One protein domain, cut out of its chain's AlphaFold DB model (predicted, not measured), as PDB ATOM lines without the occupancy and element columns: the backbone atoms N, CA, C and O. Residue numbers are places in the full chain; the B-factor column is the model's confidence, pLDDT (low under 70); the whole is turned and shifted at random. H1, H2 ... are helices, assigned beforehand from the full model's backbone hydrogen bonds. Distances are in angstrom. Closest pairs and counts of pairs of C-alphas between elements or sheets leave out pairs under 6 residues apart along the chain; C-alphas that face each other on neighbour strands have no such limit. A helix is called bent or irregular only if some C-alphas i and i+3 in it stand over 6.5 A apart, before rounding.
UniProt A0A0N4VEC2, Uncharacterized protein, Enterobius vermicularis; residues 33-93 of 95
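Overview. This is residues 33 to 93 of the 95 residues of an uncharacterized protein of Enterobius vermicularis (UniProt A0A0N4VEC2). A long helix, H3, meets a small hairpin of two shorter helices, H1 and H2, near one end, as one limb of a narrow V with H2, and its residues 74 to 91, with residues 92 and 93 after them, stick out as a free arm. H1 and H2 run side by side in opposite ways, and H3 kinks by 45 degrees near residue 85, towards the tip of the arm. The printed part has 61 residues with three named helices, H1, H2 and H3 in that order, and no named strand; the class is all helix. The whole is loose, with a radius of gyration of the C-alphas of 13.8 A and spans of 41 by 28 by 16 A.

Along the chain. H3 is the longest helix, residues 66 to 91, 36.4 A from first to last C-alpha; C-alpha 66 stands at (213.944, 213.112, 133.998) and C-alpha 91 at (249.214, 218.268, 126.805). H3 is irregular: C-alphas 85 and 88 are 7.1 A apart. H2 holds residues 50 to 61 and is 16.2 A long. H1 holds residues 34 to 44 and is 15.5 A long, with C-alpha 34 at (212.577, 216.718, 117.593).

Arrangement. H2 and H3 only just touch, with 3 pairs of C-alphas within 8 A; the closest C-alphas are those of Val 61 and Gln 69, 5.9 A apart. H2 touches H3 with residue 61 alone, and H3 touches H2 with residues 68 to 72 alone. Their lines stand at a shallow tilt of 21 degrees, opposite ways, the line of H3 being a rough one, and the two form a helical hairpin. H1 and H2 touch, and their closest C-alphas are those of Ile 43 and Lys 53, 6.2 A apart. They run opposite ways at a shallow tilt of 15 degrees, also a helical hairpin. H1 and H3 are apart. In H1 and H2 every O i to N i+4 pair is within hydrogen-bond range; in H3, 18 of 22 are.

Size, cuts and confidence. The two C-alphas farthest apart, those of Ser 33 and Ala 92, are 41.3 A from each other. Residues 46 to 51 and 74 to 93 stand free; the body without them has 35 residues, spans 25 by 21 by 13 A and has a radius of gyration of 9.2 A. The printed part has no cut, and the links H1 to H2 and H2 to H3 are tight. The mean pLDDT of the printed part is 88.3, and residues 87 to 93 are under 70.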
ATOM      1  N   SER A  33     212.264 214.904 122.152       91.56
ATOM      2  CA  SER A  33     211.467 215.409 121.028       91.56
ATOM      3  C   SER A  33     212.354 216.026 119.942       91.56
ATOM      4  O   SER A  33     213.448 216.520 120.222       91.56
ATOM      5  N   GLU A  34     211.867 216.055 118.699       90.56
ATOM      6  CA  GLU A  34     212.577 216.718 117.593       90.56
ATOM      7  C   GLU A  34     212.856 218.195 117.901       90.56
ATOM      8  O   GLU A  34     213.960 218.676 117.671       90.56
ATOM      9  N   GLN A  35     211.917 218.879 118.559       91.44
ATOM     10  CA  GLN A  35     212.084 220.261 119.024       91.44
ATOM     11  C   GLN A  35     213.260 220.412 120.002       91.44
ATOM     12  O   GLN A  35     214.023 221.372 119.914       91.44
ATOM     13  N   ALA A  36     213.447 219.462 120.924       92.69
ATOM     14  CA  ALA A  36     214.573 219.484 121.856       92.69
ATOM     15  C   ALA A  36     215.911 219.241 121.139       92.69
ATOM     16  O   ALA A  36     216.910 219.888 121.458       92.69
ATOM     17  N   LYS A  37     215.930 218.348 120.140       92.38
ATOM     18  CA  LYS A  37     217.111 218.108 119.299       92.38
ATOM     19  C   LYS A  37     217.460 219.348 118.479       92.38
ATOM     20  O   LYS A  37     218.617 219.754 118.452       92.38
ATOM     21  N   GLU A  38     216.476 219.988 117.854       92.44
ATOM     22  CA  GLU A  38     216.668 221.237 117.114       92.44
ATOM     23  C   GLU A  38     217.169 222.368 118.013       92.44
ATOM     24  O   GLU A  38     218.127 223.049 117.651       92.44
ATOM     25  N   ALA A  39     216.601 222.522 119.213       94.00
ATOM     26  CA  ALA A  39     217.062 223.504 120.189       94.00
ATOM     27  C   ALA A  39     218.530 223.278 120.578       94.00
ATOM     28  O   ALA A  39     219.311 224.229 120.612       94.00
ATOM     29  N   PHE A  40     218.931 222.025 120.808       95.00
ATOM     30  CA  PHE A  40     220.329 221.679 121.046       95.00
ATOM     31  C   PHE A  40     221.217 222.060 119.858       95.00
ATOM     32  O   PHE A  40     222.248 222.712 120.040       95.00
ATOM     33  N   TYR A  41     220.810 221.712 118.636       93.31
ATOM     34  CA  TYR A  41     221.603 222.035 117.456       93.31
ATOM     35  C   TYR A  41     221.759 223.539 117.235       93.31
ATOM     36  O   TYR A  41     222.845 223.986 116.873       93.31
ATOM     37  N   ASN A  42     220.709 224.311 117.511       94.38
ATOM     38  CA  ASN A  42     220.747 225.767 117.451       94.38
ATOM     39  C   ASN A  42     221.710 226.358 118.489       94.38
ATOM     40  O   ASN A  42     222.325 227.390 118.235       94.38
ATOM     41  N   ILE A  43     221.868 225.725 119.656       95.12
ATOM     42  CA  ILE A  43     222.856 226.151 120.656       95.12
ATOM     43  C   ILE A  43     224.276 225.879 120.151       95.12
ATOM     44  O   ILE A  43     225.123 226.772 120.201       95.12
ATOM     45  N   ILE A  44     224.558 224.673 119.645       92.44
ATOM     46  CA  ILE A  44     225.932 224.319 119.257       92.44
ATOM     47  C   ILE A  44     226.393 225.002 117.965       92.44
ATOM     48  O   ILE A  44     227.600 225.188 117.796       92.44
ATOM     49  N   SER A  45     225.466 225.405 117.089       92.81
ATOM     50  CA  SER A  45     225.771 226.131 115.850       92.81
ATOM     51  C   SER A  45     226.063 227.616 116.065       92.81
ATOM     52  O   SER A  45     226.528 228.277 115.142       92.81
ATOM     53  N   ARG A  46     225.770 228.168 117.250       92.81
ATOM     54  CA  ARG A  46     226.062 229.570 117.563       92.81
ATOM     55  C   ARG A  46     227.556 229.803 117.732       92.81
ATOM     56  O   ARG A  46     228.276 228.941 118.244       92.81
ATOM     57  N   ASP A  47     227.990 231.003 117.364       96.19
ATOM     58  CA  ASP A  47     229.339 231.491 117.637       96.19
ATOM     59  C   ASP A  47     229.453 231.937 119.102       96.19
ATOM     60  O   ASP A  47     229.403 233.112 119.453       96.19
ATOM     61  N   TRP A  48     229.453 230.940 119.982       94.94
ATOM     62  CA  TRP A  48     229.523 231.075 121.430       94.94
ATOM     63  C   TRP A  48     230.728 230.306 121.953       94.94
ATOM     64  O   TRP A  48     231.078 229.241 121.436       94.94
ATOM     65  N   THR A  49     231.302 230.805 123.044       95.19
ATOM     66  CA  THR A  49     232.326 230.076 123.797       95.19
ATOM     67  C   THR A  49     231.773 228.745 124.304       95.19
ATOM     68  O   THR A  49     230.570 228.604 124.550       95.19
ATOM     69  N   SER A  50     232.652 227.770 124.540       90.56
ATOM     70  CA  SER A  50     232.253 226.475 125.107       90.56
ATOM     71  C   SER A  50     231.483 226.640 126.420       90.56
ATOM     72  O   SER A  50     230.445 226.017 126.600       90.56
ATOM     73  N   SER A  51     231.904 227.570 127.288       92.31
ATOM     74  CA  SER A  51     231.210 227.851 128.554       92.31
ATOM     75  C   SER A  51     229.784 228.380 128.351       92.31
ATOM     76  O   SER A  51     228.866 228.007 129.081       92.31
ATOM     77  N   GLN A  52     229.572 229.241 127.352       95.12
ATOM     78  CA  GLN A  52     228.237 229.743 127.015       95.12
ATOM     79  C   GLN A  52     227.342 228.630 126.460       95.12
ATOM     80  O   GLN A  52     226.174 228.544 126.840       95.12
ATOM     81  N   LYS A  53     227.886 227.759 125.599       94.19
ATOM     82  CA  LYS A  53     227.161 226.593 125.072       94.19
ATOM     83  C   LYS A  53     226.791 225.622 126.187       94.19
ATOM     84  O   LYS A  53     225.625 225.252 126.270       94.19
ATOM     85  N   ASP A  54     227.723 225.296 127.079       93.62
ATOM     86  CA  ASP A  54     227.481 224.405 128.219       93.62
ATOM     87  C   ASP A  54     226.336 224.920 129.097       93.62
ATOM     88  O   ASP A  54     225.387 224.188 129.366       93.62
ATOM     89  N   LYS A  55     226.353 226.210 129.461       96.38
ATOM     90  CA  LYS A  55     225.264 226.829 130.239       96.38
ATOM     91  C   LYS A  55     223.916 226.758 129.520       96.38
ATOM     92  O   LYS A  55     222.889 226.512 130.150       96.38
ATOM     93  N   ALA A  56     223.898 226.985 128.209       96.81
ATOM     94  CA  ALA A  56     222.672 226.929 127.424       96.81
ATOM     95  C   ALA A  56     222.138 225.495 127.269       96.81
ATOM     96  O   ALA A  56     220.925 225.292 127.317       96.81
ATOM     97  N   ILE A  57     223.021 224.503 127.126       96.25
ATOM     98  CA  ILE A  57     222.651 223.083 127.088       96.25
ATOM     99  C   ILE A  57     222.137 222.636 128.461       96.25
ATOM    100  O   ILE A  57     221.088 221.997 128.522       96.25
ATOM    101  N   ASP A  58     222.795 223.031 129.557       96.75
ATOM    102  CA  ASP A  58     222.327 222.770 130.924       96.75
ATOM    103  C   ASP A  58     220.901 223.329 131.126       96.75
ATOM    104  O   ASP A  58     220.005 222.621 131.593       96.75
ATOM    105  N   ALA A  59     220.655 224.571 130.692       97.75
ATOM    106  CA  ALA A  59     219.340 225.208 130.773       97.75
ATOM    107  C   ALA A  59     218.279 224.554 129.868       97.75
ATOM    108  O   ALA A  59     217.098 224.530 130.222       97.75
ATOM    109  N   LEU A  60     218.673 224.034 128.701       96.75
ATOM    110  CA  LEU A  60     217.791 223.259 127.827       96.75
ATOM    111  C   LEU A  60     217.392 221.948 128.510       96.75
ATOM    112  O   LEU A  60     216.204 221.665 128.629       96.75
ATOM    113  N   VAL A  61     218.370 221.173 128.980       96.25
ATOM    114  CA  VAL A  61     218.154 219.849 129.578       96.25
ATOM    115  C   VAL A  61     217.309 219.931 130.849       96.25
ATOM    116  O   VAL A  61     216.460 219.065 131.058       96.25
ATOM    117  N   ALA A  62     217.453 220.993 131.644       96.50
ATOM    118  CA  ALA A  62     216.624 221.233 132.828       96.50
ATOM    119  C   ALA A  62     215.112 221.305 132.524       96.50
ATOM    120  O   ALA A  62     214.295 221.049 133.404       96.50
ATOM    121  N   LYS A  63     214.729 221.626 131.280       95.75
ATOM    122  CA  LYS A  63     213.329 221.680 130.823       95.75
ATOM    123  C   LYS A  63     212.836 220.357 130.229       95.75
ATOM    124  O   LYS A  63     211.664 220.246 129.882       95.75
ATOM    125  N   LEU A  64     213.720 219.374 130.060       94.38
ATOM    126  CA  LEU A  64     213.404 218.069 129.479       94.38
ATOM    127  C   LEU A  64     213.060 217.054 130.573       94.38
ATOM    128  O   LEU A  64     213.303 217.278 131.756       94.38
ATOM    129  N   GLY A  65     212.493 215.915 130.174       93.81
ATOM    130  CA  GLY A  65     212.097 214.858 131.107       93.81
ATOM    131  C   GLY A  65     213.272 214.263 131.894       93.81
ATOM    132  O   GLY A  65     214.418 214.258 131.439       93.81
ATOM    133  N   SER A  66     212.965 213.683 133.057       94.56
ATOM    134  CA  SER A  66     213.944 213.112 133.998       94.56
ATOM    135  C   SER A  66     214.904 212.096 133.363       94.56
ATOM    136  O   SER A  66     216.087 212.071 133.695       94.56
ATOM    137  N   LYS A  67     214.438 211.304 132.388       93.88
ATOM    138  CA  LYS A  67     215.282 210.357 131.639       93.88
ATOM    139  C   LYS A  67     216.403 211.050 130.854       93.88
ATOM    140  O   LYS A  67     217.537 210.569 130.846       93.88
ATOM    141  N   VAL A  68     216.097 212.173 130.204       94.06
ATOM    142  CA  VAL A  68     217.079 212.962 129.443       94.06
ATOM    143  C   VAL A  68     218.052 213.644 130.399       94.06
ATOM    144  O   VAL A  68     219.257 213.597 130.177       94.06
ATOM    145  N   GLN A  69     217.551 214.188 131.512       95.38
ATOM    146  CA  GLN A  69     218.394 214.776 132.555       95.38
ATOM    147  C   GLN A  69     219.396 213.762 133.127       95.38
ATOM    148  O   GLN A  69     220.586 214.059 133.226       95.38
ATOM    149  N   ALA A  70     218.945 212.541 133.434       95.12
ATOM    150  CA  ALA A  70     219.810 211.470 133.924       95.12
ATOM    151  C   ALA A  70     220.856 211.049 132.878       95.12
ATOM    152  O   ALA A  70     222.038 210.920 133.198       95.12
ATOM    153  N   SER A  71     220.438 210.902 131.616       94.50
ATOM    154  CA  SER A  71     221.338 210.547 130.507       94.50
ATOM    155  C   SER A  71     222.396 211.628 130.271       94.50
ATOM    156  O   SER A  71     223.557 211.318 130.018       94.50
ATOM    157  N   TYR A  72     222.026 212.901 130.410       95.56
ATOM    158  CA  TYR A  72     222.949 214.026 130.294       95.56
ATOM    159  C   TYR A  72     223.929 214.105 131.470       95.56
ATOM    160  O   TYR A  72     225.123 214.331 131.274       95.56
ATOM    161  N   ALA A  73     223.459 213.849 132.694       95.12
ATOM    162  CA  ALA A  73     224.329 213.765 133.863       95.12
ATOM    163  C   ALA A  73     225.364 212.638 133.719       95.12
ATOM    164  O   ALA A  73     226.535 212.840 134.048       95.12
ATOM    165  N   GLN A  74     224.958 211.477 133.193       94.12
ATOM    166  CA  GLN A  74     225.882 210.381 132.904       94.12
ATOM    167  C   GLN A  74     226.878 210.764 131.806       94.12
ATOM    168  O   GLN A  74     228.081 210.625 132.004       94.12
ATOM    169  N   PHE A  75     226.400 211.355 130.709       92.56
ATOM    170  CA  PHE A  75     227.254 211.847 129.630       92.56
ATOM    171  C   PHE A  75     228.351 212.799 130.139       92.56
ATOM    172  O   PHE A  75     229.519 212.636 129.795       92.56
ATOM    173  N   LYS A  76     228.020 213.748 131.029       92.81
ATOM    174  CA  LYS A  76     229.016 214.645 131.645       92.81
ATOM    175  C   LYS A  76     230.067 213.894 132.465       92.81
ATOM    176  O   LYS A  76     231.242 214.254 132.412       92.81
ATOM    177  N   LYS A  77     229.666 212.859 133.211       94.00
ATOM    178  CA  LYS A  77     230.601 212.015 133.974       94.00
ATOM    179  C   LYS A  77     231.538 211.245 133.050       94.00
ATOM    180  O   LYS A  77     232.738 211.220 133.308       94.00
ATOM    181  N   ASP A  78     231.016 210.684 131.964       89.62
ATOM    182  CA  ASP A  78     231.809 209.915 131.003       89.62
ATOM    183  C   ASP A  78     232.843 210.808 130.307       89.62
ATOM    184  O   ASP A  78     234.021 210.460 130.237       89.62
ATOM    185  N   ILE A  79     232.445 212.013 129.883       87.44
ATOM    186  CA  ILE A  79     233.368 213.007 129.316       87.44
ATOM    187  C   ILE A  79     234.439 213.415 130.332       87.44
ATOM    188  O   ILE A  79     235.618 213.485 129.980       87.44
ATOM    189  N   ALA A  80     234.068 213.649 131.594       88.88
ATOM    190  CA  ALA A  80     235.031 213.975 132.643       88.88
ATOM    191  C   ALA A  80     236.026 212.828 132.889       88.88
ATOM    192  O   ALA A  80     237.226 213.076 133.007       88.88
ATOM    193  N   ALA A  81     235.558 211.577 132.899       89.38
ATOM    194  CA  ALA A  81     236.402 210.397 133.055       89.38
ATOM    195  C   ALA A  81     237.359 210.212 131.864       89.38
ATOM    196  O   ALA A  81     238.549 209.963 132.060       89.38
ATOM    197  N   ILE A  82     236.872 210.398 130.633       85.69
ATOM    198  CA  ILE A  82     237.695 210.375 129.416       85.69
ATOM    199  C   ILE A  82     238.749 211.483 129.475       85.69
ATOM    200  O   ILE A  82     239.925 211.219 129.235       85.69
ATOM    201  N   LYS A  83     238.367 212.708 129.852       84.31
ATOM    202  CA  LYS A  83     239.301 213.834 129.988       84.31
ATOM    203  C   LYS A  83     240.349 213.577 131.071       84.31
ATOM    204  O   LYS A  83     241.515 213.877 130.858       84.31
ATOM    205  N   ALA A  84     239.977 212.981 132.200       87.38
ATOM    206  CA  ALA A  84     240.937 212.608 133.237       87.38
ATOM    207  C   ALA A  84     241.912 211.517 132.761       87.38
ATOM    208  O   ALA A  84     243.101 211.579 133.069       87.38
ATOM    209  N   LYS A  85     241.418 210.538 131.990       84.31
ATOM    210  CA  LYS A  85     242.206 209.403 131.495       84.31
ATOM    211  C   LYS A  85     243.138 209.769 130.338       84.31
ATOM    212  O   LYS A  85     244.262 209.285 130.303       84.31
ATOM    213  N   TYR A  86     242.685 210.607 129.408       80.88
ATOM    214  CA  TYR A  86     243.395 210.896 128.155       80.88
ATOM    215  C   TYR A  86     243.800 212.366 127.986       80.88
ATOM    216  O   TYR A  86     244.653 212.664 127.155       80.88
ATOM    217  N   GLY A  87     243.248 213.294 128.771       64.44
ATOM    218  CA  GLY A  87     243.566 214.725 128.672       64.44
ATOM    219  C   GLY A  87     245.027 215.043 128.994       64.44
ATOM    220  O   GLY A  87     245.605 215.919 128.363       64.44
ATOM    221  N   LYS A  88     245.661 214.257 129.876       57.47
ATOM    222  CA  LYS A  88     247.101 214.370 130.163       57.47
ATOM    223  C   LYS A  88     247.991 213.981 128.975       57.47
ATOM    224  O   LYS A  88     249.086 214.510 128.840       57.47
ATOM    225  N   SER A  89     247.532 213.076 128.106       52.62
ATOM    226  CA  SER A  89     248.304 212.625 126.939       52.62
ATOM    227  C   SER A  89     248.283 213.618 125.779       52.62
ATOM    228  O   SER A  89     249.124 213.497 124.894       52.62
ATOM    229  N   VAL A  90     247.348 214.574 125.759       51.81
ATOM    230  CA  VAL A  90     247.310 215.625 124.731       51.81
ATOM    231  C   VAL A  90     248.283 216.741 125.095       51.81
ATOM    232  O   VAL A  90     249.101 217.096 124.264       51.81
ATOM    233  N   GLU A  91     248.283 217.221 126.342       49.06
ATOM    234  CA  GLU A  91     249.214 218.268 126.805       49.06
ATOM    235  C   GLU A  91     250.687 217.828 126.713       49.06
ATOM    236  O   GLU A  91     251.534 218.599 126.269       49.06
ATOM    237  N   ALA A  92     250.982 216.558 127.016       47.38
ATOM    238  CA  ALA A  92     252.327 215.991 126.892       47.38
ATOM    239  C   ALA A  92     252.819 215.801 125.439       47.38
ATOM    240  O   ALA A  92     253.996 215.531 125.242       47.38
ATOM    241  N   GLN A  93     251.943 215.903 124.433       44.00
ATOM    242  CA  GLN A  93     252.308 215.810 123.008       44.00
ATOM    243  C   GLN A  93     252.458 217.181 122.329       44.00
ATOM    244  O   GLN A  93     252.824 217.233 121.157       44.00
TER     245      GLN A  93